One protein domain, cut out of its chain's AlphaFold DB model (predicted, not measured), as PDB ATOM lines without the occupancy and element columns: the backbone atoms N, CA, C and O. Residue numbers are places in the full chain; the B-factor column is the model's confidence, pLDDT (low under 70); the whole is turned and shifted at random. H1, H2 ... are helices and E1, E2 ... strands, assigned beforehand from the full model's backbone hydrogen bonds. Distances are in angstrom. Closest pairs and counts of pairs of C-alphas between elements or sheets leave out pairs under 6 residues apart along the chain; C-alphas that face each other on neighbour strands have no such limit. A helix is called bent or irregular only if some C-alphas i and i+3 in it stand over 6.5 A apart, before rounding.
ATOM      1  N   VAL A 368     172.775 194.240 178.219       98.31
ATOM      2  CA  VAL A 368     172.374 194.991 179.424       98.31
ATOM      3  C   VAL A 368     172.953 194.369 180.700       98.31
ATOM      4  O   VAL A 368     172.830 193.160 180.914       98.31
ATOM      5  N   LEU A 369     173.519 195.205 181.572       98.38
ATOM      6  CA  LEU A 369     173.918 194.871 182.938       98.38
ATOM      7  C   LEU A 369     172.806 195.298 183.905       98.38
ATOM      8  O   LEU A 369     172.657 196.476 184.222       98.38
ATOM      9  N   ALA A 370     172.009 194.338 184.370       98.38
ATOM     10  CA  ALA A 370     170.942 194.590 185.336       98.38
ATOM     11  C   ALA A 370     171.459 194.447 186.780       98.38
ATOM     12  O   ALA A 370     172.189 193.500 187.086       98.38
ATOM     13  N   GLU A 371     171.091 195.372 187.670       98.31
ATOM     14  CA  GLU A 371     171.409 195.263 189.100       98.31
ATOM     15  C   GLU A 371     170.584 194.152 189.756       98.31
ATOM     16  O   GLU A 371     169.380 194.026 189.542       98.31
ATOM     17  N   HIS A 372     171.218 193.369 190.620       97.75
ATOM     18  CA  HIS A 372     170.556 192.354 191.426       97.75
ATOM     19  C   HIS A 372     169.848 192.999 192.631       97.75
ATOM     20  O   HIS A 372     170.185 192.751 193.792       97.75
ATOM     21  N   GLU A 373     168.848 193.843 192.365       95.25
ATOM     22  CA  GLU A 373     168.175 194.661 193.382       95.25
ATOM     23  C   GLU A 373     167.621 193.883 194.583       95.25
ATOM     24  O   GLU A 373     167.807 194.365 195.705       95.25
ATOM     25  N   PRO A 374     167.019 192.682 194.431       94.50
ATOM     26  CA  PRO A 374     166.558 191.916 195.586       94.50
ATOM     27  C   PRO A 374     167.665 191.639 196.607       94.50
ATOM     28  O   PRO A 374     167.417 191.687 197.809       94.50
ATOM     29  N   GLU A 375     168.895 191.383 196.157       96.31
ATOM     30  CA  GLU A 375     170.027 191.151 197.055       96.31
ATOM     31  C   GLU A 375     170.520 192.458 197.674       96.31
ATOM     32  O   GLU A 375     170.772 192.498 198.875       96.31
ATOM     33  N   VAL A 376     170.567 193.552 196.909       96.75
ATOM     34  CA  VAL A 376     170.923 194.881 197.437       96.75
ATOM     35  C   VAL A 376     169.968 195.304 198.560       96.75
ATOM     36  O   VAL A 376     170.413 195.704 199.636       96.75
ATOM     37  N   VAL A 377     168.658 195.143 198.347       94.69
ATOM     38  CA  VAL A 377     167.625 195.478 199.336       94.69
ATOM     39  C   VAL A 377     167.707 194.567 200.564       94.69
ATOM     40  O   VAL A 377     167.622 195.069 201.685       94.69
ATOM     41  N   LYS A 378     167.929 193.254 200.394       96.62
ATOM     42  CA  LYS A 378     168.124 192.315 201.520       96.62
ATOM     43  C   LYS A 378     169.322 192.684 202.397       96.62
ATOM     44  O   LYS A 378     169.275 192.461 203.602       96.62
ATOM     45  N   LEU A 379     170.379 193.247 201.811       97.06
ATOM     46  CA  LEU A 379     171.560 193.723 202.539       97.06
ATOM     47  C   LEU A 379     171.337 195.073 203.247       97.06
ATOM     48  O   LEU A 379     172.239 195.559 203.925       97.06
ATOM     49  N   GLY A 380     170.161 195.694 203.093       96.12
ATOM     50  CA  GLY A 380     169.881 197.034 203.616       96.12
ATOM     51  C   GLY A 380     170.680 198.133 202.910       96.12
ATOM     52  O   GLY A 380     170.836 199.228 203.447       96.12
ATOM     53  N   TRP A 381     171.225 197.848 201.726       96.94
ATOM     54  CA  TRP A 381     171.995 198.805 200.941       96.94
ATOM     55  C   TRP A 381     171.062 199.648 200.063       96.94
ATOM     56  O   TRP A 381     169.969 199.227 199.685       96.94
ATOM     57  N   THR A 382     171.499 200.861 199.719       96.00
ATOM     58  CA  THR A 382     170.796 201.689 198.722       96.00
ATOM     59  C   THR A 382     170.992 201.064 197.335       96.00
ATOM     60  O   THR A 382     172.055 200.501 197.086       96.00
ATOM     61  N   THR A 383     170.016 201.130 196.427       96.75
ATOM     62  CA  THR A 383     170.180 200.668 195.028       96.75
ATOM     63  C   THR A 383     171.019 201.650 194.215       96.75
ATOM     64  O   THR A 383     171.250 202.784 194.647       96.75
ATOM     65  N   PHE A 384     171.491 201.253 193.032       96.88
ATOM     66  CA  PHE A 384     172.164 202.192 192.132       96.88
ATOM     67  C   PHE A 384     171.241 203.365 191.786       96.88
ATOM     68  O   PHE A 384     171.671 204.511 191.890       96.88
ATOM     69  N   ALA A 385     169.961 203.105 191.495       96.88
ATOM     70  CA  ALA A 385     168.969 204.150 191.238       96.88
ATOM     71  C   ALA A 385     168.836 205.145 192.402       96.88
ATOM     72  O   ALA A 385     168.887 206.356 192.189       96.88
ATOM     73  N   GLY A 386     168.753 204.642 193.640       96.31
ATOM     74  CA  GLY A 386     168.705 205.490 194.832       96.31
ATOM     75  C   GLY A 386     169.968 206.338 195.008       96.31
ATOM     76  O   GLY A 386     169.872 207.516 195.341       96.31
ATOM     77  N   ARG A 387     171.153 205.785 194.705       94.94
ATOM     78  CA  ARG A 387     172.421 206.542 194.710       94.94
ATOM     79  C   ARG A 387     172.493 207.610 193.612       94.94
ATOM     80  O   ARG A 387     173.211 208.587 193.790       94.94
ATOM     81  N   GLN A 388     171.753 207.449 192.513       94.06
ATOM     82  CA  GLN A 388     171.597 208.469 191.466       94.06
ATOM     83  C   GLN A 388     170.509 209.512 191.799       94.06
ATOM     84  O   GLN A 388     170.231 210.388 190.983       94.06
ATOM     85  N   GLY A 389     169.886 209.436 192.982       95.75
ATOM     86  CA  GLY A 389     168.881 210.397 193.446       95.75
ATOM     87  C   GLY A 389     167.443 210.099 193.010       95.75
ATOM     88  O   GLY A 389     166.570 210.941 193.207       95.75
ATOM     89  N   PHE A 390     167.172 208.922 192.439       97.00
ATOM     90  CA  PHE A 390     165.813 208.518 192.071       97.00
ATOM     91  C   PHE A 390     165.045 207.951 193.268       97.00
ATOM     92  O   PHE A 390     165.626 207.430 194.226       97.00
ATOM     93  N   ALA A 391     163.716 208.044 193.207       95.25
ATOM     94  CA  ALA A 391     162.845 207.541 194.256       95.25
ATOM     95  C   ALA A 391     162.951 206.014 194.395       95.25
ATOM     96  O   ALA A 391     163.201 205.276 193.438       95.25
ATOM     97  N   LYS A 392     162.722 205.515 195.614       92.81
ATOM     98  CA  LYS A 392     162.656 204.074 195.868       92.81
ATOM     99  C   LYS A 392     161.545 203.454 195.012       92.81
ATOM    100  O   LYS A 392     160.402 203.892 195.086       92.81
ATOM    101  N   GLY A 393     161.881 202.408 194.262       91.69
ATOM    102  CA  GLY A 393     160.949 201.711 193.370       91.69
ATOM    103  C   GLY A 393     160.893 202.262 191.943       91.69
ATOM    104  O   GLY A 393     160.251 201.637 191.102       91.69
ATOM    105  N   SER A 394     161.584 203.367 191.635       95.50
ATOM    106  CA  SER A 394     161.735 203.831 190.254       95.50
ATOM    107  C   SER A 394     162.519 202.815 189.423       95.50
ATOM    108  O   SER A 394     163.551 202.300 189.852       95.50
ATOM    109  N   SER A 395     162.044 202.565 188.203       97.81
ATOM    110  CA  SER A 395     162.821 201.862 187.183       97.81
ATOM    111  C   SER A 395     163.616 202.873 186.381       97.81
ATOM    112  O   SER A 395     163.042 203.831 185.870       97.81
ATOM    113  N   ILE A 396     164.926 202.680 186.271       98.31
ATOM    114  CA  ILE A 396     165.792 203.590 185.521       98.31
ATOM    115  C   ILE A 396     166.703 202.817 184.583       98.31
ATOM    116  O   ILE A 396     167.071 201.669 184.834       98.31
ATOM    117  N   VAL A 397     167.118 203.501 183.528       98.62
ATOM    118  CA  VAL A 397     168.247 203.101 182.701       98.62
ATOM    119  C   VAL A 397     169.343 204.148 182.835       98.62
ATOM    120  O   VAL A 397     169.074 205.349 182.817       98.62
ATOM    121  N   THR A 398     170.581 203.693 182.986       98.75
ATOM    122  CA  THR A 398     171.778 204.532 182.905       98.75
ATOM    123  C   THR A 398     172.641 204.028 181.765       98.75
ATOM    124  O   THR A 398     172.924 202.836 181.692       98.75
ATOM    125  N   VAL A 399     173.068 204.919 180.876       98.69
ATOM    126  CA  VAL A 399     174.008 204.571 179.803       98.69
ATOM    127  C   VAL A 399     175.283 205.370 180.001       98.69
ATOM    128  O   VAL A 399     175.231 206.588 180.171       98.69
ATOM    129  N   GLY A 400     176.419 204.678 180.000       97.62
ATOM    130  CA  GLY A 400     177.753 205.275 180.005       97.62
ATOM    131  C   GLY A 400     178.664 204.531 179.035       97.62
ATOM    132  O   GLY A 400     178.427 203.356 178.754       97.62
ATOM    133  N   ARG A 401     179.691 205.197 178.508       95.75
ATOM    134  CA  ARG A 401     180.675 204.563 177.622       95.75
ATOM    135  C   ARG A 401     181.900 204.077 178.374       95.75
ATOM    136  O   ARG A 401     182.451 204.792 179.211       95.75
ATOM    137  N   PHE A 402     182.366 202.892 177.990       95.00
ATOM    138  CA  PHE A 402     183.530 202.247 178.588       95.00
ATOM    139  C   PHE A 402     184.471 201.718 177.508       95.00
ATOM    140  O   PHE A 402     184.036 201.044 176.571       95.00
ATOM    141  N   THR A 403     185.749 202.057 177.640       92.12
ATOM    142  CA  THR A 403     186.838 201.786 176.682       92.12
ATOM    143  C   THR A 403     187.521 200.455 176.957       92.12
ATOM    144  O   THR A 403     188.044 199.827 176.043       92.12
ATOM    145  N   GLY A 404     187.440 199.977 178.197       89.31
ATOM    146  CA  GLY A 404     187.948 198.678 178.604       89.31
ATOM    147  C   GLY A 404     187.168 198.107 179.778       89.31
ATOM    148  O   GLY A 404     186.535 198.836 180.551       89.31
ATOM    149  N   ASP A 405     187.222 196.786 179.895       92.94
ATOM    150  CA  ASP A 405     186.767 196.053 181.062       92.94
ATOM    151  C   ASP A 405     187.685 194.868 181.362       92.94
ATOM    152  O   ASP A 405     188.380 194.340 180.492       92.94
ATOM    153  N   THR A 406     187.723 194.459 182.628       93.81
ATOM    154  CA  THR A 406     188.403 193.223 183.014       93.81
ATOM    155  C   THR A 406     187.723 192.549 184.192       93.81
ATOM    156  O   THR A 406     187.069 193.186 185.023       93.81
ATOM    157  N   VAL A 407     187.894 191.232 184.263       95.75
ATOM    158  CA  VAL A 407     187.393 190.405 185.357       95.75
ATOM    159  C   VAL A 407     188.394 190.427 186.507       95.75
ATOM    160  O   VAL A 407     189.578 190.139 186.332       95.75
ATOM    161  N   VAL A 408     187.891 190.693 187.708       97.00
ATOM    162  CA  VAL A 408     188.591 190.442 188.969       97.00
ATOM    163  C   VAL A 408     188.050 189.124 189.514       97.00
ATOM    164  O   VAL A 408     186.955 189.059 190.078       97.00
ATOM    165  N   GLY A 409     188.780 188.048 189.226       94.69
ATOM    166  CA  GLY A 409     188.339 186.681 189.484       94.69
ATOM    167  C   GLY A 409     188.723 186.184 190.872       94.69
ATOM    168  O   GLY A 409     189.774 186.547 191.391       94.69
ATOM    169  N   SER A 410     187.904 185.300 191.442       92.94
ATOM    170  CA  SER A 410     188.198 184.593 192.697       92.94
ATOM    171  C   SER A 410     188.606 185.537 193.830       92.94
ATOM    172  O   SER A 410     189.596 185.307 194.525       92.94
ATOM    173  N   ILE A 411     187.839 186.612 194.007       94.38
ATOM    174  CA  ILE A 411     188.039 187.603 195.057       94.38
ATOM    175  C   ILE A 411     188.057 186.881 196.398       94.38
ATOM    176  O   ILE A 411     187.087 186.229 196.800       94.38
ATOM    177  N   TYR A 412     189.192 187.019 197.067       87.81
ATOM    178  CA  TYR A 412     189.485 186.455 198.366       87.81
ATOM    179  C   TYR A 412     190.115 187.547 199.227       87.81
ATOM    180  O   TYR A 412     190.974 188.294 198.766       87.81
ATOM    181  N   GLY A 413     189.679 187.634 200.476       79.81
ATOM    182  CA  GLY A 413     190.175 188.592 201.454       79.81
ATOM    183  C   GLY A 413     189.650 188.227 202.835       79.81
ATOM    184  O   GLY A 413     188.589 187.606 202.946       79.81
ATOM    185  N   ARG A 414     190.404 188.558 203.886       82.56
ATOM    186  CA  ARG A 414     190.026 188.227 205.273       82.56
ATOM    187  C   ARG A 414     189.074 189.257 205.878       82.56
ATOM    188  O   ARG A 414     188.377 188.949 206.840       82.56
ATOM    189  N   ASP A 415     189.033 190.451 205.296       92.62
ATOM    190  CA  ASP A 415     188.206 191.577 205.710       92.62
ATOM    191  C   ASP A 415     187.865 192.485 204.497       92.62
ATOM    192  O   ASP A 415     188.327 192.236 203.376       92.62
ATOM    193  N   PRO A 416     187.025 193.527 204.674       96.31
ATOM    194  CA  PRO A 416     186.693 194.469 203.606       96.31
ATOM    195  C   PRO A 416     187.880 195.234 203.004       96.31
ATOM    196  O   PRO A 416     187.756 195.723 201.882       96.31
ATOM    197  N   GLU A 417     188.993 195.374 203.726       96.88
ATOM    198  CA  GLU A 417     190.178 196.091 203.250       96.88
ATOM    199  C   GLU A 417     190.931 195.247 202.215       96.88
ATOM    200  O   GLU A 417     191.183 195.733 201.113       96.88
ATOM    201  N   ASP A 418     191.180 193.966 202.517       95.75
ATOM    202  CA  ASP A 418     191.802 193.010 201.584       95.75
ATOM    203  C   ASP A 418     191.008 192.942 200.255       95.75
ATOM    204  O   ASP A 418     191.585 192.973 199.165       95.75
ATOM    205  N   ILE A 419     189.668 192.913 200.331       97.38
ATOM    206  CA  ILE A 419     188.784 192.905 199.149       97.38
ATOM    207  C   ILE A 419     188.927 194.202 198.340       97.38
ATOM    208  O   ILE A 419     189.030 194.162 197.111       97.38
ATOM    209  N   ALA A 420     188.919 195.356 199.011       97.88
ATOM    210  CA  ALA A 420     189.002 196.649 198.344       97.88
ATOM    211  C   ALA A 420     190.355 196.862 197.656       97.88
ATOM    212  O   ALA A 420     190.377 197.424 196.565       97.88
ATOM    213  N   ILE A 421     191.458 196.380 198.236       97.25
ATOM    214  CA  ILE A 421     192.792 196.447 197.619       97.25
ATOM    215  C   ILE A 421     192.803 195.703 196.278       97.25
ATOM    216  O   ILE A 421     193.279 196.247 195.283       97.25
ATOM    217  N   TYR A 422     192.232 194.494 196.212       97.50
ATOM    218  CA  TYR A 422     192.225 193.729 194.961       97.50
ATOM    219  C   TYR A 422     191.324 194.360 193.886       97.50
ATOM    220  O   TYR A 422     191.697 194.441 192.715       97.50
ATOM    221  N   LEU A 423     190.156 194.874 194.281       98.12
ATOM    222  CA  LEU A 423     189.271 195.614 193.374       98.12
ATOM    223  C   LEU A 423     189.909 196.927 192.886       98.12
ATOM    224  O   LEU A 423     189.781 197.271 191.710       98.12
ATOM    225  N   ALA A 424     190.618 197.642 193.763       98.12
ATOM    226  CA  ALA A 424     191.347 198.860 193.426       98.12
ATOM    227  C   ALA A 424     192.493 198.592 192.441       98.12
ATOM    228  O   ALA A 424     192.668 199.356 191.495       98.12
ATOM    229  N   ASP A 425     193.221 197.487 192.602       97.06
ATOM    230  CA  ASP A 425     194.220 197.049 191.626       97.06
ATOM    231  C   ASP A 425     193.579 196.766 190.253       97.06
ATOM    232  O   ASP A 425     194.099 197.195 189.224       97.06
ATOM    233  N   GLY A 426     192.390 196.156 190.224       97.19
ATOM    234  CA  GLY A 426     191.588 196.029 189.003       97.19
ATOM    235  C   GLY A 426     191.272 197.380 188.344       97.19
ATOM    236  O   GLY A 426     191.476 197.541 187.140       97.19
ATOM    237  N   LEU A 427     190.817 198.366 189.125       97.44
ATOM    238  CA  LEU A 427     190.549 199.724 188.636       97.44
ATOM    239  C   LEU A 427     191.808 200.399 188.076       97.44
ATOM    240  O   LEU A 427     191.750 201.014 187.012       97.44
ATOM    241  N   ILE A 428     192.949 200.256 188.755       97.06
ATOM    242  CA  ILE A 428     194.239 200.786 188.292       97.06
ATOM    243  C   ILE A 428     194.630 200.150 186.953       97.06
ATOM    244  O   ILE A 428     195.063 200.859 186.050       97.06
ATOM    245  N   ARG A 429     194.446 198.832 186.788       95.38
ATOM    246  CA  ARG A 429     194.742 198.127 185.525       95.38
ATOM    247  C   ARG A 429     193.887 198.612 184.350       95.38
ATOM    248  O   ARG A 429     194.344 198.512 183.218       95.38
ATOM    249  N   GLN A 430     192.678 199.110 184.612       94.00
ATOM    250  CA  GLN A 430     191.779 199.687 183.601       94.00
ATOM    251  C   GLN A 430     191.901 201.211 183.459       94.00
ATOM    252  O   GLN A 430     191.163 201.805 182.682       94.00
ATOM    253  N   SER A 431     192.802 201.853 184.208       92.56
ATOM    254  CA  SER A 431     193.010 203.301 184.151       92.56
ATOM    255  C   SER A 431     194.317 203.615 183.434       92.56
ATOM    256  O   SER A 431     195.402 203.364 183.965       92.56
ATOM    257  N   CYS A 432     194.231 204.190 182.236       92.94
ATOM    258  CA  CYS A 432     195.399 204.621 181.479       92.94
ATOM    259  C   CYS A 432     195.192 206.017 180.884       92.94
ATOM    260  O   CYS A 432     195.287 207.009 181.606       92.94
ATOM    261  N   TRP A 433     194.921 206.124 179.587       92.75
ATOM    262  CA  TRP A 433     194.688 207.407 178.927       92.75
ATOM    263  C   TRP A 433     193.388 208.078 179.408       92.75
ATOM    264  O   TRP A 433     193.292 209.305 179.380       92.75
ATOM    265  N   GLU A 434     192.427 207.307 179.936       95.19
ATOM    266  CA  GLU A 434     191.160 207.800 180.493       95.19
ATOM    267  C   GLU A 434     191.381 208.812 181.628       95.19
ATOM    268  O   GLU A 434     190.530 209.655 181.902       95.19
ATOM    269  N   LEU A 435     192.554 208.792 182.267       96.44
ATOM    270  CA  LEU A 435     192.939 209.751 183.303       96.44
ATOM    271  C   LEU A 435     192.947 211.211 182.813       96.44
ATOM    272  O   LEU A 435     192.862 212.119 183.642       96.44
ATOM    273  N   CYS A 436     192.958 211.460 181.496       94.50
ATOM    274  CA  CYS A 436     192.757 212.803 180.939       94.50
ATOM    275  C   CYS A 436     191.368 213.395 181.275       94.50
ATOM    276  O   CYS A 436     191.187 214.614 181.255       94.50
ATOM    277  N   PHE A 437     190.400 212.545 181.639       95.50
ATOM    278  CA  PHE A 437     189.077 212.918 182.150       95.50
ATOM    279  C   PHE A 437     189.038 213.104 183.676       95.50
ATOM    280  O   PHE A 437     188.031 213.544 184.234       95.50
ATOM    281  N   THR A 438     190.120 212.768 184.375       96.62
ATOM    282  CA  THR A 438     190.310 213.109 185.790       96.62
ATOM    283  C   THR A 438     191.001 214.461 185.910       96.62
ATOM    284  O   THR A 438     190.510 215.322 186.636       96.62
ATOM    285  N   ALA A 439     192.081 214.671 185.154       94.38
ATOM    286  CA  ALA A 439     192.804 215.936 185.067       94.38
ATOM    287  C   ALA A 439     193.224 216.210 183.614       94.38
ATOM    288  O   ALA A 439     193.753 215.321 182.948       94.38
ATOM    289  N   GLY A 440     193.024 217.440 183.133       91.69
ATOM    290  CA  GLY A 440     193.371 217.835 181.764       91.69
ATOM    291  C   GLY A 440     192.163 218.130 180.874       91.69
ATOM    292  O   GLY A 440     191.584 219.205 180.981       91.69
ATOM    293  N   LEU A 441     191.827 217.211 179.962       89.94
ATOM    294  CA  LEU A 441     190.903 217.432 178.837       89.94
ATOM    295  C   LEU A 441     189.477 217.805 179.284       89.94
ATOM    296  O   LEU A 441     188.886 218.771 178.800       89.94
ATOM    297  N   ALA A 442     188.919 217.042 180.222       91.31
ATOM    298  CA  ALA A 442     187.620 217.328 180.832       91.31
ATOM    299  C   ALA A 442     187.647 216.884 182.304       91.31
ATOM    300  O   ALA A 442     187.184 215.784 182.619       91.31
ATOM    301  N   PRO A 443     188.248 217.693 183.193       92.19
ATOM    302  CA  PRO A 443     188.544 217.288 184.559       92.19
ATOM    303  C   PRO A 443     187.280 216.934 185.342       92.19
ATOM    304  O   PRO A 443     186.217 217.528 185.152       92.19
ATOM    305  N   GLY A 444     187.401 215.937 186.216       92.94
ATOM    306  CA  GLY A 444     186.310 215.482 187.073       92.94
ATOM    307  C   GLY A 444     185.206 214.682 186.374       92.94
ATOM    308  O   GLY A 444     184.196 214.376 187.012       92.94
ATOM    309  N   THR A 445     185.373 214.298 185.103       95.88
ATOM    310  CA  THR A 445     184.350 213.564 184.332       95.88
ATOM    311  C   THR A 445     184.546 212.048 184.310       95.88
ATOM    312  O   THR A 445     183.605 211.331 183.980       95.88
ATOM    313  N   LEU A 446     185.707 211.524 184.724       97.00
ATOM    314  CA  LEU A 446     185.929 210.075 184.822       97.00
ATOM    315  C   LEU A 446     184.951 209.417 185.820       97.00
ATOM    316  O   LEU A 446     184.788 209.899 186.944       97.00
ATOM    317  N   ARG A 447     184.298 208.321 185.420       97.50
ATOM    318  CA  ARG A 447     183.313 207.548 186.199       97.50
ATOM    319  C   ARG A 447     183.544 206.033 186.068       97.50
ATOM    320  O   ARG A 447     182.713 205.343 185.472       97.50
ATOM    321  N   PRO A 448     184.667 205.491 186.577       98.00
ATOM    322  CA  PRO A 448     184.938 204.067 186.442       98.00
ATOM    323  C   PRO A 448     183.877 203.259 187.202       98.00
ATOM    324  O   PRO A 448     183.356 203.713 188.222       98.00
ATOM    325  N   LEU A 449     183.557 202.065 186.708       98.38
ATOM    326  CA  LEU A 449     182.509 201.208 187.267       98.38
ATOM    327  C   LEU A 449     183.108 199.932 187.855       98.38
ATOM    328  O   LEU A 449     183.974 199.313 187.247       98.38
ATOM    329  N   VAL A 450     182.592 199.512 189.009       98.31
ATOM    330  CA  VAL A 450     182.844 198.205 189.619       98.31
ATOM    331  C   VAL A 450     181.520 197.455 189.752       98.31
ATOM    332  O   VAL A 450     180.634 197.860 190.504       98.31
ATOM    333  N   ALA A 451     181.382 196.341 189.041       98.25
ATOM    334  CA  ALA A 451     180.279 195.406 189.201       98.25
ATOM    335  C   ALA A 451     180.720 194.259 190.115       98.25
ATOM    336  O   ALA A 451     181.567 193.462 189.717       98.25
ATOM    337  N   ILE A 452     180.177 194.167 191.329       98.12
ATOM    338  CA  ILE A 452     180.484 193.081 192.272       98.12
ATOM    339  C   ILE A 452     179.360 192.046 192.305       98.12
ATOM    340  O   ILE A 452     178.180 192.387 192.288       98.12
ATOM    341  N   SER A 453     179.725 190.773 192.419       97.81
ATOM    342  CA  SER A 453     178.759 189.695 192.653       97.81
ATOM    343  C   SER A 453     178.007 189.851 193.984       97.81
ATOM    344  O   SER A 453     178.564 190.373 194.962       97.81
ATOM    345  N   PRO A 454     176.775 189.313 194.096       97.62
ATOM    346  CA  PRO A 454     176.066 189.263 195.371       97.62
ATOM    347  C   PRO A 454     176.836 188.500 196.460       97.62
ATOM    348  O   PRO A 454     176.702 188.826 197.639       97.62
ATOM    349  N   MET A 455     177.678 187.519 196.102       95.62
ATOM    350  CA  MET A 455     178.541 186.828 197.067       95.62
ATOM    351  C   MET A 455     179.539 187.791 197.727       95.62
ATOM    352  O   MET A 455     179.667 187.794 198.951       95.62
ATOM    353  N   VAL A 456     180.219 188.631 196.938       96.94
ATOM    354  CA  VAL A 456     181.154 189.645 197.459       96.94
ATOM    355  C   VAL A 456     180.406 190.674 198.304       96.94
ATOM    356  O   VAL A 456     180.841 190.983 199.414       96.94
ATOM    357  N   ALA A 457     179.247 191.143 197.832       97.44
ATOM    358  CA  ALA A 457     178.406 192.079 198.574       97.44
ATOM    359  C   ALA A 457     177.997 191.524 199.955       97.44
ATOM    360  O   ALA A 457     178.142 192.207 200.968       97.44
ATOM    361  N   LYS A 458     177.578 190.253 200.026       96.31
ATOM    362  CA  LYS A 458     177.258 189.558 201.287       96.31
ATOM    363  C   LYS A 458     178.454 189.460 202.225       96.31
ATOM    364  O   LYS A 458     178.292 189.655 203.427       96.31
ATOM    365  N   THR A 459     179.637 189.140 201.705       95.56
ATOM    366  CA  THR A 459     180.863 189.063 202.514       95.56
ATOM    367  C   THR A 459     181.199 190.418 203.131       95.56
ATOM    368  O   THR A 459     181.465 190.492 204.329       95.56
ATOM    369  N   LEU A 460     181.100 191.498 202.351       96.75
ATOM    370  CA  LEU A 460     181.293 192.865 202.841       96.75
ATOM    371  C   LEU A 460     180.256 193.239 203.910       96.75
ATOM    372  O   LEU A 460     180.626 193.730 204.976       96.75
ATOM    373  N   ALA A 461     178.977 192.951 203.661       96.81
ATOM    374  CA  ALA A 461     177.893 193.245 204.596       96.81
ATOM    375  C   ALA A 461     178.024 192.485 205.924       96.81
ATOM    376  O   ALA A 461     177.811 193.065 206.987       96.81
ATOM    377  N   LYS A 462     178.438 191.209 205.895       95.44
ATOM    378  CA  LYS A 462     178.712 190.414 207.110       95.44
ATOM    379  C   LYS A 462     179.803 191.029 207.987       95.44
ATOM    380  O   LYS A 462     179.754 190.877 209.201       95.44
ATOM    381  N   ALA A 463     180.760 191.726 207.380       95.56
ATOM    382  CA  ALA A 463     181.809 192.459 208.079       95.56
ATOM    383  C   ALA A 463     181.397 193.898 208.464       95.56
ATOM    384  O   ALA A 463     182.249 194.700 208.839       95.56
ATOM    385  N   GLY A 464     180.109 194.247 208.352       95.75
ATOM    386  CA  GLY A 464     179.583 195.574 208.683       95.75
ATOM    387  C   GLY A 464     179.887 196.661 207.646       95.75
ATOM    388  O   GLY A 464     179.688 197.837 207.933       95.75
ATOM    389  N   SER A 465     180.370 196.294 206.454       96.50
ATOM    390  CA  SER A 465     180.646 197.235 205.366       96.50
ATOM    391  C   SER A 465     179.422 197.433 204.467       96.50
ATOM    392  O   SER A 465     178.555 196.566 204.354       96.50
ATOM    393  N   ASN A 466     179.367 198.569 203.780       96.25
ATOM    394  CA  ASN A 466     178.380 198.870 202.748       96.25
ATOM    395  C   ASN A 466     179.054 199.427 201.477       96.25
ATOM    396  O   ASN A 466     180.280 199.509 201.390       96.25
ATOM    397  N   ILE A 467     178.255 199.804 200.474       96.69
ATOM    398  CA  ILE A 467     178.764 200.364 199.208       96.69
ATOM    399  C   ILE A 467     179.576 201.643 199.424       96.69
ATOM    400  O   ILE A 467     180.595 201.824 198.765       96.69
ATOM    401  N   GLU A 468     179.171 202.497 200.360       96.62
ATOM    402  CA  GLU A 468     179.864 203.752 200.665       96.62
ATOM    403  C   GLU A 468     181.235 203.493 201.280       96.62
ATOM    404  O   GLU A 468     182.256 203.987 200.803       96.62
ATOM    405  N   ASN A 469     181.280 202.591 202.254       97.00
ATOM    406  CA  ASN A 469     182.514 202.131 202.868       97.00
ATOM    407  C   ASN A 469     183.451 201.452 201.855       97.00
ATOM    408  O   ASN A 469     184.669 201.637 201.925       97.00
ATOM    409  N   LEU A 470     182.914 200.660 200.921       97.88
ATOM    410  CA  LEU A 470     183.704 200.080 199.835       97.88
ATOM    411  C   LEU A 470     184.254 201.183 198.923       97.88
ATOM    412  O   LEU A 470     185.443 201.181 198.624       97.88
ATOM    413  N   ARG A 471     183.421 202.145 198.526       98.06
ATOM    414  CA  ARG A 471     183.796 203.257 197.648       98.06
ATOM    415  C   ARG A 471     184.919 204.116 198.235       98.06
ATOM    416  O   ARG A 471     185.890 204.402 197.538       98.06
ATOM    417  N   GLU A 472     184.848 204.439 199.524       98.44
ATOM    418  CA  GLU A 472     185.918 205.134 200.254       98.44
ATOM    419  C   GLU A 472     187.240 204.352 200.240       98.44
ATOM    420  O   GLU A 472     188.309 204.931 200.033       98.44
ATOM    421  N   ARG A 473     187.187 203.026 200.430       98.50
ATOM    422  CA  ARG A 473     188.379 202.162 200.382       98.50
ATOM    423  C   ARG A 473     188.956 202.071 198.977       98.50
ATOM    424  O   ARG A 473     190.170 202.154 198.821       98.50
ATOM    425  N   LEU A 474     188.106 201.958 197.956       98.56
ATOM    426  CA  LEU A 474     188.544 201.990 196.563       98.56
ATOM    427  C   LEU A 474     189.242 203.314 196.249       98.56
ATOM    428  O   LEU A 474     190.333 203.293 195.703       98.56
ATOM    429  N   TYR A 475     188.687 204.456 196.658       98.50
ATOM    430  CA  TYR A 475     189.335 205.759 196.470       98.50
ATOM    431  C   TYR A 475     190.678 205.883 197.215       98.50
ATOM    432  O   TYR A 475     191.625 206.510 196.731       98.50
ATOM    433  N   ARG A 476     190.786 205.272 198.401       98.38
ATOM    434  CA  ARG A 476     192.037 205.226 199.170       98.38
ATOM    435  C   ARG A 476     193.126 204.433 198.444       98.38
ATOM    436  O   ARG A 476     194.263 204.894 198.416       98.38
ATOM    437  N   HIS A 477     192.777 203.283 197.865       98.31
ATOM    438  CA  HIS A 477     193.741 202.319 197.315       98.31
ATOM    439  C   HIS A 477     193.962 202.421 195.808       98.31
ATOM    440  O   HIS A 477     195.036 202.065 195.333       98.31
ATOM    441  N   ALA A 478     192.989 202.918 195.046       98.25
ATOM    442  CA  ALA A 478     193.087 203.088 193.598       98.25
ATOM    443  C   ALA A 478     193.908 204.346 193.276       98.25
ATOM    444  O   ALA A 478     193.387 205.382 192.855       98.25
ATOM    445  N   ARG A 479     195.212 204.259 193.545       98.12
ATOM    446  CA  ARG A 479     196.178 205.343 193.384       98.12
ATOM    447  C   ARG A 479     197.383 204.886 192.583       98.12
ATOM    448  O   ARG A 479     197.793 203.731 192.659       98.12
ATOM    449  N   ILE A 480     197.983 205.817 191.852       98.31
ATOM    450  CA  ILE A 480     199.224 205.592 191.106       98.31
ATOM    451  C   ILE A 480     200.238 206.701 191.407       98.31
ATOM    452  O   ILE A 480     199.837 207.791 191.819       98.31
ATOM    453  N   PRO A 481     201.543 206.459 191.194       98.25
ATOM    454  CA  PRO A 481     202.542 207.520 191.247       98.25
ATOM    455  C   PRO A 481     202.205 208.665 190.287       98.25
ATOM    456  O   PRO A 481     201.832 208.419 189.134       98.25
ATOM    457  N   ALA A 482     202.379 209.907 190.735       98.25
ATOM    458  CA  ALA A 482     202.104 211.102 189.938       98.25
ATOM    459  C   ALA A 482     202.836 211.105 188.589       98.25
ATOM    460  O   ALA A 482     202.214 211.393 187.567       98.25
ATOM    461  N   TRP A 483     204.106 210.680 188.549       97.31
ATOM    462  CA  TRP A 483     204.856 210.588 187.289       97.31
ATOM    463  C   TRP A 483     204.167 209.679 186.263       97.31
ATOM    464  O   TRP A 483     204.228 209.928 185.060       97.31
ATOM    465  N   LYS A 484     203.510 208.607 186.728       97.62
ATOM    466  CA  LYS A 484     202.837 207.632 185.866       97.62
ATOM    467  C   LYS A 484     201.532 208.208 185.326       97.62
ATOM    468  O   LYS A 484     201.238 208.021 184.149       97.62
ATOM    469  N   PHE A 485     200.795 208.944 186.159       97.69
ATOM    470  CA  PHE A 485     199.609 209.695 185.744       97.69
ATOM    471  C   PHE A 485     199.966 210.710 184.646       97.69
ATOM    472  O   PHE A 485     199.377 210.691 183.568       97.69
ATOM    473  N   GLU A 486     200.973 211.553 184.891       96.75
ATOM    474  CA  GLU A 486     201.453 212.574 183.946       96.75
ATOM    475  C   GLU A 486     201.954 211.942 182.638       96.75
ATOM    476  O   GLU A 486     201.684 212.441 181.540       96.75
ATOM    477  N   ALA A 487     202.630 210.793 182.731       96.06
ATOM    478  CA  ALA A 487     203.051 210.043 181.559       96.06
ATOM    479  C   ALA A 487     201.859 209.524 180.740       96.06
ATOM    480  O   ALA A 487     201.892 209.636 179.516       96.06
ATOM    481  N   TYR A 488     200.803 209.004 181.377       95.62
ATOM    482  CA  TYR A 488     199.621 208.518 180.662       95.62
ATOM    483  C   TYR A 488     198.897 209.617 179.891       95.62
ATOM    484  O   TYR A 488     198.584 209.407 178.722       95.62
ATOM    485  N   ILE A 489     198.658 210.779 180.501       93.75
ATOM    486  CA  ILE A 489     197.867 211.853 179.872       93.75
ATOM    487  C   ILE A 489     198.684 212.718 178.901       93.75
ATOM    488  O   ILE A 489     198.121 213.304 177.982       93.75
ATOM    489  N   GLY A 490     200.003 212.814 179.099       91.06
ATOM    490  CA  GLY A 490     200.891 213.648 178.289       91.06
ATOM    491  C   GLY A 490     201.832 212.824 177.418       91.06
ATOM    492  O   GLY A 490     201.696 212.789 176.201       91.06
ATOM    493  N   LYS A 491     202.807 212.145 178.035       89.88
ATOM    494  CA  LYS A 491     203.913 211.485 177.312       89.88
ATOM    495  C   LYS A 491     203.454 210.380 176.355       89.88
ATOM    496  O   LYS A 491     204.046 210.245 175.289       89.88
ATOM    497  N   TYR A 492     202.486 209.560 176.760       91.25
ATOM    498  CA  TYR A 492     202.083 208.361 176.020       91.25
ATOM    499  C   TYR A 492     200.886 208.588 175.100       91.25
ATOM    500  O   TYR A 492     200.815 207.943 174.061       91.25
ATOM    501  N   SER A 493     199.961 209.477 175.470       86.94
ATOM    502  CA  SER A 493     198.719 209.701 174.712       86.94
ATOM    503  C   SER A 493     198.612 211.078 174.059       86.94
ATOM    504  O   SER A 493     197.740 211.264 173.221       86.94
ATOM    505  N   ASN A 494     199.442 212.048 174.462       85.44
ATOM    506  CA  ASN A 494     199.364 213.447 174.029       85.44
ATOM    507  C   ASN A 494     197.974 214.107 174.217       85.44
ATOM    508  O   ASN A 494     197.684 215.130 173.605       85.44
ATOM    509  N   CYS A 495     197.118 213.554 175.087       84.12
ATOM    510  CA  CYS A 495     195.789 214.103 175.392       84.12
ATOM    511  C   CYS A 495     195.859 215.424 176.179       84.12
ATOM    512  O   CYS A 495     194.885 216.169 176.253       84.12
ATOM    513  N   VAL A 496     197.011 215.706 176.789       84.12
ATOM    514  CA  VAL A 496     197.335 216.962 177.460       84.12
ATOM    515  C   VAL A 496     198.647 217.494 176.870       84.12
ATOM    516  O   VAL A 496     199.729 217.082 177.313       84.12
ATOM    517  N   PRO A 497     198.584 218.420 175.892       77.50
ATOM    518  CA  PRO A 497     199.779 218.949 175.243       77.50
ATOM    519  C   PRO A 497     200.723 219.662 176.207       77.50
ATOM    520  O   PRO A 497     200.333 220.121 177.290       77.50
ATOM    521  N   GLY A 498     201.985 219.753 175.785       81.12
ATOM    522  CA  GLY A 498     203.056 220.415 176.530       81.12
ATOM    523  C   GLY A 498     203.602 219.605 177.708       81.12
ATOM    524  O   GLY A 498     204.437 220.114 178.448       81.12
ATOM    525  N   ARG A 499     203.151 218.352 177.896       84.88
ATOM    526  CA  ARG A 499     203.595 217.455 178.986       84.88
ATOM    527  C   ARG A 499     203.517 218.125 180.366       84.88
ATOM    528  O   ARG A 499     204.414 217.979 181.194       84.88
ATOM    529  N   ARG A 500     202.442 218.887 180.585       90.06
ATOM    530  CA  ARG A 500     202.197 219.628 181.826       90.06
ATOM    531  C   ARG A 500     202.146 218.673 183.018       90.06
ATOM    532  O   ARG A 500     201.503 217.627 182.952       90.06
ATOM    533  N   THR A 501     202.807 219.055 184.109       95.12
ATOM    534  CA  THR A 501     202.725 218.334 185.386       95.12
ATOM    535  C   THR A 501     201.343 218.516 186.012       95.12
ATOM    536  O   THR A 501     200.629 219.470 185.701       95.12
ATOM    537  N   LEU A 502     200.968 217.649 186.952       96.69
ATOM    538  CA  LEU A 502     199.729 217.791 187.721       96.69
ATOM    539  C   LEU A 502     199.683 219.112 188.500       96.69
ATOM    540  O   LEU A 502     198.613 219.706 188.613       96.69
ATOM    541  N   ARG A 503     200.835 219.610 188.985       96.50
ATOM    542  CA  ARG A 503     200.928 220.953 189.580       96.50
ATOM    543  C   ARG A 503     200.527 222.019 188.569       96.50
ATOM    544  O   ARG A 503     199.671 222.843 188.872       96.50
ATOM    545  N   ARG A 504     201.098 221.975 187.363       95.56
ATOM    546  CA  ARG A 504     200.781 222.961 186.332       95.56
ATOM    547  C   ARG A 504     199.319 222.886 185.903       95.56
ATOM    548  O   ARG A 504     198.675 223.914 185.747       95.56
ATOM    549  N   LEU A 505     198.772 221.678 185.774       95.25
ATOM    550  CA  LEU A 505     197.349 221.494 185.490       95.25
ATOM    551  C   LEU A 505     196.465 222.068 186.595       95.25
ATOM    552  O   LEU A 505     195.433 222.649 186.286       95.25
ATOM    553  N   HIS A 506     196.862 221.954 187.862       96.44
ATOM    554  CA  HIS A 506     196.141 222.594 188.958       96.44
ATOM    555  C   HIS A 506     196.185 224.128 188.863       96.44
ATOM    556  O   HIS A 506     195.140 224.764 188.979       96.44
ATOM    557  N   GLU A 507     197.355 224.712 188.593       95.75
ATOM    558  CA  GLU A 507     197.517 226.160 188.379       95.75
ATOM    559  C   GLU A 507     196.661 226.676 187.211       95.75
ATOM    560  O   GLU A 507     196.092 227.763 187.296       95.75
ATOM    561  N   ASP A 508     196.525 225.876 186.152       91.75
ATOM    562  CA  ASP A 508     195.680 226.169 184.988       91.75
ATOM    563  C   ASP A 508     194.172 225.930 185.262       91.75
ATOM    564  O   ASP A 508     193.340 226.156 184.384       91.75
ATOM    565  N   GLY A 509     193.792 225.444 186.453       92.75
ATOM    566  CA  GLY A 509     192.406 225.113 186.806       92.75
ATOM    567  C   GLY A 509     191.879 223.809 186.189       92.75
ATOM    568  O   GLY A 509     190.674 223.573 186.169       92.75
ATOM    569  N   LEU A 510     192.773 222.953 185.688       92.81
ATOM    570  CA  LEU A 510     192.482 221.685 185.011       92.81
ATOM    571  C   LEU A 510     192.727 220.442 185.887       92.81
ATOM    572  O   LEU A 510     192.629 219.315 185.400       92.81
ATOM    573  N   ALA A 511     193.060 220.631 187.166       96.00
ATOM    574  CA  ALA A 511     193.165 219.575 188.170       96.00
ATOM    575  C   ALA A 511     192.806 220.103 189.571       96.00
ATOM    576  O   ALA A 511     193.070 221.260 189.909       96.00
ATOM    577  N   ALA A 512     192.234 219.243 190.414       96.31
ATOM    578  CA  ALA A 512     191.963 219.576 191.812       96.31
ATOM    579  C   ALA A 512     193.257 219.690 192.642       96.31
ATOM    580  O   ALA A 512     194.268 219.057 192.339       96.31
ATOM    581  N   ALA A 513     193.207 220.454 193.737       96.12
ATOM    582  CA  ALA A 513     194.382 220.774 194.556       96.12
ATOM    583  C   ALA A 513     195.119 219.541 195.109       96.12
ATOM    584  O   ALA A 513     196.346 219.540 195.184       96.12
ATOM    585  N   HIS A 514     194.398 218.462 195.432       95.38
ATOM    586  CA  HIS A 514     194.998 217.243 195.985       95.38
ATOM    587  C   HIS A 514     195.906 216.491 194.985       95.38
ATOM    588  O   HIS A 514     196.681 215.623 195.377       95.38
ATOM    589  N   PHE A 515     195.864 216.824 193.690       96.69
ATOM    590  CA  PHE A 515     196.829 216.314 192.707       96.69
ATOM    591  C   PHE A 515     198.188 217.036 192.768       96.69
ATOM    592  O   PHE A 515     199.178 216.530 192.233       96.69
ATOM    593  N   ALA A 516     198.253 218.193 193.434       95.88
ATOM    594  CA  ALA A 516     199.388 219.116 193.453       95.88
ATOM    595  C   ALA A 516     199.956 219.376 194.868       95.88
ATOM    596  O   ALA A 516     200.666 220.362 195.079       95.88
ATOM    597  N   GLU A 517     199.668 218.494 195.835       94.50
ATOM    598  CA  GLU A 517     200.097 218.634 197.241       94.50
ATOM    599  C   GLU A 517     201.623 218.664 197.415       94.50
ATOM    600  O   GLU A 517     202.136 219.281 198.345       94.50
ATOM    601  N   SER A 518     202.359 218.009 196.517       95.69
ATOM    602  CA  SER A 518     203.821 217.919 196.531       95.69
ATOM    603  C   SER A 518     204.358 217.743 195.109       95.69
ATOM    604  O   SER A 518     203.640 217.258 194.238       95.69
ATOM    605  N   ASP A 519     205.625 218.097 194.886       94.19
ATOM    606  CA  ASP A 519     206.349 217.841 193.631       94.19
ATOM    607  C   ASP A 519     207.013 216.460 193.578       94.19
ATOM    608  O   ASP A 519     207.607 216.113 192.559       94.19
ATOM    609  N   ASP A 520     206.909 215.646 194.637       97.56
ATOM    610  CA  ASP A 520     207.444 214.280 194.624       97.56
ATOM    611  C   ASP A 520     206.774 213.458 193.501       97.56
ATOM    612  O   ASP A 520     205.553 213.244 193.552       97.56
ATOM    613  N   PRO A 521     207.527 212.976 192.492       97.06
ATOM    614  CA  PRO A 521     206.974 212.176 191.404       97.06
ATOM    615  C   PRO A 521     206.378 210.843 191.879       97.06
ATOM    616  O   PRO A 521     205.501 210.297 191.206       97.06
ATOM    617  N   ASN A 522     206.829 210.311 193.021       98.06
ATOM    618  CA  ASN A 522     206.364 209.039 193.577       98.06
ATOM    619  C   ASN A 522     205.145 209.176 194.494       98.06
ATOM    620  O   ASN A 522     204.604 208.154 194.925       98.06
ATOM    621  N   ARG A 523     204.674 210.400 194.767       97.69
ATOM    622  CA  ARG A 523     203.449 210.603 195.547       97.69
ATOM    623  C   ARG A 523     202.276 209.879 194.884       97.69
ATOM    624  O   ARG A 523     202.126 209.900 193.659       97.69
ATOM    625  N   LEU A 524     201.432 209.261 195.701       98.06
ATOM    626  CA  LEU A 524     200.282 208.504 195.225       98.06
ATOM    627  C   LEU A 524     199.067 209.415 195.042       98.06
ATOM    628  O   LEU A 524     198.476 209.890 196.015       98.06
ATOM    629  N   VAL A 525     198.651 209.597 193.793       98.06
ATOM    630  CA  VAL A 525     197.455 210.363 193.425       98.06
ATOM    631  C   VAL A 525     196.299 209.423 193.069       98.06
ATOM    632  O   VAL A 525     196.547 208.344 192.521       98.06
ATOM    633  N   PRO A 526     195.043 209.780 193.391       97.94
ATOM    634  CA  PRO A 526     193.888 208.948 193.065       97.94
ATOM    635  C   PRO A 526     193.623 208.922 191.559       97.94
ATOM    636  O   PRO A 526     193.899 209.882 190.849       97.94
ATOM    637  N   ILE A 527     193.063 207.820 191.055       97.88
ATOM    638  CA  ILE A 527     192.686 207.722 189.632       97.88
ATOM    639  C   ILE A 527     191.473 208.598 189.271       97.88
ATOM    640  O   ILE A 527     191.277 208.918 188.104       97.88
ATOM    641  N   VAL A 528     190.671 209.003 190.260       98.00
ATOM    642  CA  VAL A 528     189.507 209.894 190.122       98.00
ATOM    643  C   VAL A 528     189.640 211.094 191.057       98.00
ATOM    644  O   VAL A 528     190.293 211.002 192.089       98.00
ATOM    645  N   GLU A 529     188.981 212.204 190.730       96.44
ATOM    646  CA  GLU A 529     189.008 213.428 191.549       96.44
ATOM    647  C   GLU A 529     188.263 213.292 192.890       96.44
ATOM    648  O   GLU A 529     188.658 213.900 193.880       96.44
ATOM    649  N   ARG A 530     187.159 212.537 192.943       97.56
ATOM    650  CA  ARG A 530     186.312 212.434 194.142       97.56
ATOM    651  C   ARG A 530     185.871 211.004 194.385       97.56
ATOM    652  O   ARG A 530     185.758 210.219 193.443       97.56
ATOM    653  N   VAL A 531     185.574 210.688 195.642       97.62
ATOM    654  CA  VAL A 531     185.127 209.358 196.077       97.62
ATOM    655  C   VAL A 531     183.873 208.933 195.306       97.62
ATOM    656  O   VAL A 531     183.783 207.801 194.832       97.62
ATOM    657  N   GLU A 532     182.940 209.859 195.085       96.38
ATOM    658  CA  GLU A 532     181.640 209.609 194.453       96.38
ATOM    659  C   GLU A 532     181.748 209.275 192.963       96.38
ATOM    660  O   GLU A 532     180.789 208.771 192.377       96.38
ATOM    661  N   HIS A 533     182.901 209.539 192.342       97.81
ATOM    662  CA  HIS A 533     183.121 209.262 190.926       97.81
ATOM    663  C   HIS A 533     183.246 207.760 190.635       97.81
ATOM    664  O   HIS A 533     182.986 207.349 189.508       97.81
ATOM    665  N   ILE A 534     183.602 206.931 191.624       98.50
ATOM    666  CA  ILE A 534     183.639 205.473 191.461       98.50
ATOM    667  C   ILE A 534     182.210 204.932 191.547       98.50
ATOM    668  O   ILE A 534     181.560 204.992 192.595       98.50
ATOM    669  N   LEU A 535     181.722 204.384 190.437       98.38
ATOM    670  CA  LEU A 535     180.417 203.746 190.352       98.38
ATOM    671  C   LEU A 535     180.508 202.300 190.839       98.38
ATOM    672  O   LEU A 535     181.460 201.586 190.529       98.38
ATOM    673  N   ILE A 536     179.498 201.848 191.582       98.44
ATOM    674  CA  ILE A 536     179.411 200.471 192.081       98.44
ATOM    675  C   ILE A 536     178.008 199.935 191.814       98.44
ATOM    676  O   ILE A 536     177.022 200.604 192.140       98.44
ATOM    677  N   VAL A 537     177.917 198.729 191.258       98.19
ATOM    678  CA  VAL A 537     176.663 197.995 191.039       98.19
ATOM    679  C   VAL A 537     176.812 196.553 191.521       98.19
ATOM    680  O   VAL A 537     177.898 195.978 191.439       98.19
ATOM    681  N   VAL A 538     175.738 195.963 192.048       98.31
ATOM    682  CA  VAL A 538     175.724 194.541 192.426       98.31
ATOM    683  C   VAL A 538     175.046 193.746 191.318       98.31
ATOM    684  O   VAL A 538     173.897 194.016 190.997       98.31
ATOM    685  N   SER A 539     175.739 192.788 190.710       98.00
ATOM    686  CA  SER A 539     175.206 191.945 189.631       98.00
ATOM    687  C   SER A 539     176.063 190.691 189.466       98.00
ATOM    688  O   SER A 539     177.228 190.676 189.867       98.00
ATOM    689  N   GLY A 540     175.514 189.642 188.867       97.00
ATOM    690  CA  GLY A 540     176.205 188.382 188.618       97.00
ATOM    691  C   GLY A 540     175.780 187.251 189.552       97.00
ATOM    692  O   GLY A 540     174.879 187.388 190.377       97.00
ATOM    693  N   ASP A 541     176.458 186.113 189.410       95.12
ATOM    694  CA  ASP A 541     176.177 184.881 190.155       95.12
ATOM    695  C   ASP A 541     176.228 185.107 191.686       95.12
ATOM    696  O   ASP A 541     177.275 185.505 192.220       95.12
ATOM    697  N   PRO A 542     175.136 184.829 192.428       95.38
ATOM    698  CA  PRO A 542     175.090 185.008 193.877       95.38
ATOM    699  C   PRO A 542     175.987 184.049 194.678       95.38
ATOM    700  O   PRO A 542     176.121 184.235 195.893       95.38
ATOM    701  N   TYR A 543     176.615 183.063 194.031       94.12
ATOM    702  CA  TYR A 543     177.444 182.018 194.640       94.12
ATOM    703  C   TYR A 543     178.910 182.022 194.175       94.12
ATOM    704  O   TYR A 543     179.645 181.057 194.432       94.12
ATOM    705  N   ARG A 544     179.367 183.071 193.482       94.56
ATOM    706  CA  ARG A 544     180.766 183.201 193.039       94.56
ATOM    707  C   ARG A 544     181.341 184.553 193.403       94.56
ATOM    708  O   ARG A 544     180.699 185.568 193.192       94.56
ATOM    709  N   SER A 545     182.576 184.567 193.898       95.31
ATOM    710  CA  SER A 545     183.258 185.783 194.335       95.31
ATOM    711  C   SER A 545     184.008 186.460 193.187       95.31
ATOM    712  O   SER A 545     185.225 186.574 193.205       95.31
ATOM    713  N   ASN A 546     183.287 186.905 192.163       96.44
ATOM    714  CA  ASN A 546     183.880 187.638 191.041       96.44
ATOM    715  C   ASN A 546     183.384 189.086 191.003       96.44
ATOM    716  O   ASN A 546     182.332 189.411 191.568       96.44
ATOM    717  N   ALA A 547     184.141 189.936 190.317       97.44
ATOM    718  CA  ALA A 547     183.727 191.274 189.926       97.44
ATOM    719  C   ALA A 547     184.201 191.592 188.504       97.44
ATOM    720  O   ALA A 547     185.077 190.920 187.957       97.44
ATOM    721  N   MET A 548     183.644 192.650 187.927       97.06
ATOM    722  CA  MET A 548     184.182 193.307 186.742       97.06
ATOM    723  C   MET A 548     184.437 194.775 187.029       97.06
ATOM    724  O   MET A 548     183.696 195.414 187.776       97.06
ATOM    725  N   VAL A 549     185.495 195.300 186.433       97.56
ATOM    726  CA  VAL A 549     185.889 196.704 186.533       97.56
ATOM    727  C   VAL A 549     185.974 197.297 185.137       97.56
ATOM    728  O   VAL A 549     186.387 196.604 184.209       97.56
ATOM    729  N   PHE A 550     185.585 198.561 184.995       96.75
ATOM    730  CA  PHE A 550     185.494 199.236 183.705       96.75
ATOM    731  C   PHE A 550     186.188 200.599 183.733       96.75
ATOM    732  O   PHE A 550     185.966 201.394 184.654       96.75
ATOM    733  N   GLY A 551     186.961 200.889 182.684       95.62
ATOM    734  CA  GLY A 551     187.494 202.220 182.392       95.62
ATOM    735  C   GLY A 551     186.458 203.038 181.624       95.62
ATOM    736  O   GLY A 551     186.076 202.678 180.513       95.62
ATOM    737  N   SER A 552     185.927 204.101 182.231       94.81
ATOM    738  CA  SER A 552     184.920 204.953 181.582       94.81
ATOM    739  C   SER A 552     185.556 205.967 180.640       94.81
ATOM    740  O   SER A 552     186.599 206.526 180.967       94.81
ATOM    741  N   ASN A 553     184.843 206.340 179.583       93.75
ATOM    742  CA  ASN A 553     185.292 207.328 178.603       93.75
ATOM    743  C   ASN A 553     185.015 208.797 178.999       93.75
ATOM    744  O   ASN A 553     184.834 209.662 178.142       93.75
ATOM    745  N   GLY A 554     184.905 209.070 180.304       94.25
ATOM    746  CA  GLY A 554     184.668 210.405 180.855       94.25
ATOM    747  C   GLY A 554     183.495 211.152 180.215       94.25
ATOM    748  O   GLY A 554     182.378 210.640 180.166       94.25
ATOM    749  N   LEU A 555     183.756 212.371 179.732       92.69
ATOM    750  CA  LEU A 555     182.773 213.231 179.058       92.69
ATOM    751  C   LEU A 555     182.205 212.615 177.765       92.69
ATOM    752  O   LEU A 555     181.070 212.902 177.391       92.69
ATOM    753  N   HIS A 556     182.974 211.771 177.073       93.31
ATOM    754  CA  HIS A 556     182.615 211.188 175.778       93.31
ATOM    755  C   HIS A 556     181.714 209.949 175.949       93.31
ATOM    756  O   HIS A 556     182.099 208.820 175.625       93.31
ATOM    757  N   GLY A 557     180.512 210.157 176.486       94.94
ATOM    758  CA  GLY A 557     179.598 209.101 176.928       94.94
ATOM    759  C   GLY A 557     179.427 209.087 178.445       94.94
ATOM    760  O   GLY A 557     179.508 208.021 179.065       94.94
ATOM    761  N   PHE A 558     179.235 210.263 179.046       96.88
ATOM    762  CA  PHE A 558     179.133 210.410 180.494       96.88
ATOM    763  C   PHE A 558     177.903 209.657 181.033       96.88
ATOM    764  O   PHE A 558     176.808 209.816 180.474       96.88
ATOM    765  N   PRO A 559     178.037 208.852 182.112       97.81
ATOM    766  CA  PRO A 559     176.927 208.090 182.675       97.81
ATOM    767  C   PRO A 559     175.704 208.966 182.940       97.81
ATOM    768  O   PRO A 559     175.720 209.846 183.798       97.81
ATOM    769  N   THR A 560     174.643 208.726 182.176       98.44
ATOM    770  CA  THR A 560     173.428 209.542 182.200       98.44
ATOM    771  C   THR A 560     172.228 208.649 182.463       98.44
ATOM    772  O   THR A 560     172.022 207.665 181.754       98.44
ATOM    773  N   SER A 561     171.434 209.004 183.473       98.38
ATOM    774  CA  SER A 561     170.260 208.241 183.900       98.38
ATOM    775  C   SER A 561     168.949 208.856 183.403       98.38
ATOM    776  O   SER A 561     168.786 210.084 183.356       98.38
ATOM    777  N   ARG A 562     167.981 207.999 183.075       97.81
ATOM    778  CA  ARG A 562     166.580 208.360 182.819       97.81
ATOM    779  C   ARG A 562     165.648 207.359 183.481       97.81
ATOM    780  O   ARG A 562     165.913 206.161 183.489       97.81
ATOM    781  N   GLU A 563     164.550 207.873 184.020       97.50
ATOM    782  CA  GLU A 563     163.460 207.044 184.521       97.50
ATOM    783  C   GLU A 563     162.677 206.429 183.359       97.50
ATOM    784  O   GLU A 563     162.400 207.087 182.355       97.50
ATOM    785  N   ILE A 564     162.328 205.155 183.504       97.62
ATOM    786  CA  ILE A 564     161.562 204.387 182.529       97.62
ATOM    787  C   ILE A 564     160.080 204.593 182.829       97.62
ATOM    788  O   ILE A 564     159.588 204.222 183.893       97.62
ATOM    789  N   ARG A 565     159.359 205.173 181.867       91.81
ATOM    790  CA  ARG A 565     157.920 205.441 181.974       91.81
ATOM    791  C   ARG A 565     157.148 204.323 181.287       91.81
ATOM    792  O   ARG A 565     157.123 204.268 180.058       91.81
ATOM    793  N   LEU A 566     156.569 203.429 182.083       84.25
ATOM    794  CA  LEU A 566     155.686 202.372 181.589       84.25
ATOM    795  C   LEU A 566     154.373 202.985 181.070       84.25
ATOM    796  O   LEU A 566     153.961 204.044 181.549       84.25
ATOM    797  N   ALA A 567     153.792 202.352 180.048       72.50
ATOM    798  CA  ALA A 567     152.561 202.795 179.390       72.50
ATOM    799  C   ALA A 567     151.303 202.511 180.216       72.50
ATOM    800  O   ALA A 567     151.318 201.526 180.992       72.50
TER     801      ALA A 567
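This is residues 368 to 567 of the 567 residues of an uncharacterized protein of Tardiphaga sp. P9-11 (UniProt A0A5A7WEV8). A strongly curled sheet of five strands, like part of a barrel, makes one lobe, with H3 packed over E6 and H2 on the same face. At the other end of the longest axis a smaller lobe holds H7, H8, the two-stranded sheet E3 E4 and the unnamed stretch 508 to 523. The 200 printed residues have eight named helices and seven strands, in the order H1 H2 E1 H3 H4 E2 H5 H6 E3 H7 H8 E4 E5 E6 E7. The large sheet runs E5 E2 E6 E1 E7, mixed; the class is mixed, helices and strands. The whole is compact, with a radius of gyration of the C-alphas of 17.3 A, and flat, spanning 50 by 46 by 24 A.

H1 is residues 373 to 378, from C-alpha 373 at (168.175, 194.661, 193.382), and H2 384 to 387. E1, 396 to 408, is 26.5 A long and bends by 98 degrees at residue 403. H3 is 416 to 429, 20.1 A, H4 433 to 437, E2 449 to 452, H5 454 to 462, 12.1 A, and H6 467 to 477, 15.2 A. E3 is 479 to 481, H7 482 to 492, 14.2 A, and H8 502 to 507. H7 is only just irregular: C-alphas 489 and 492 are 6.7 A apart. E4 is 524 to 526, E5 535 to 538, E6 547 to 552, 16.1 A, and E7 560 to 563, ending at C-alpha 563 (163.460, 207.044, 184.521).

E5 and E2 are parallel, with N 450 and O 535 2.8 A apart. E2 and E6 are antiparallel, with N 451 and O 548 at 2.8 A. E1 pairs antiparallel with E6 over 402 to 408, N 408 and O 547 at 2.8 A, and with E7 over 396 to 399, N 397 and O 562 at 2.9 A. E1, H3 H4, E2 form a split strand-helix-strand unit, two strands running the same way with E6 between them; its crossover is right-handed. H3 has a height over the sheet of 9.9 A; H2, at 6.4 A, is over none of the strands. H4, H5 and H6 only graze the sheet, and so does H1, only just on it with 5 pairs of C-alphas within 10 A. H3 and H6 touch, C-alphas 424 and 474 closest at 5.2 A, at a steep tilt of 60 degrees. H4 and H7 touch, C-alphas 436 and 489 closest at 5.3 A. H7 and H8 are close but not clearly touching, closest C-alphas 486 and 502 at 6.7 A. E3 and E4 are antiparallel, N 525 and O 480 at 2.9 A. Every O i to N i+4 pair is within hydrogen-bond range in H1, H3, H5, H6 and H8; H7 has 6 of 7, H4 0 of 1 but 2 of 2 O i to N i+3 pairs, and H2 is too short for an O i to N i+4 pair.

The two C-alphas farthest apart, Asp 520 and Ala 567, are 58.1 A apart; Ala 567 is the chain's last residue. The printed part has no cut. The links H4 to E2 and H8 to E4 are long. Mean pLDDT of the printed part is 95.3, and no printed residue is under 70.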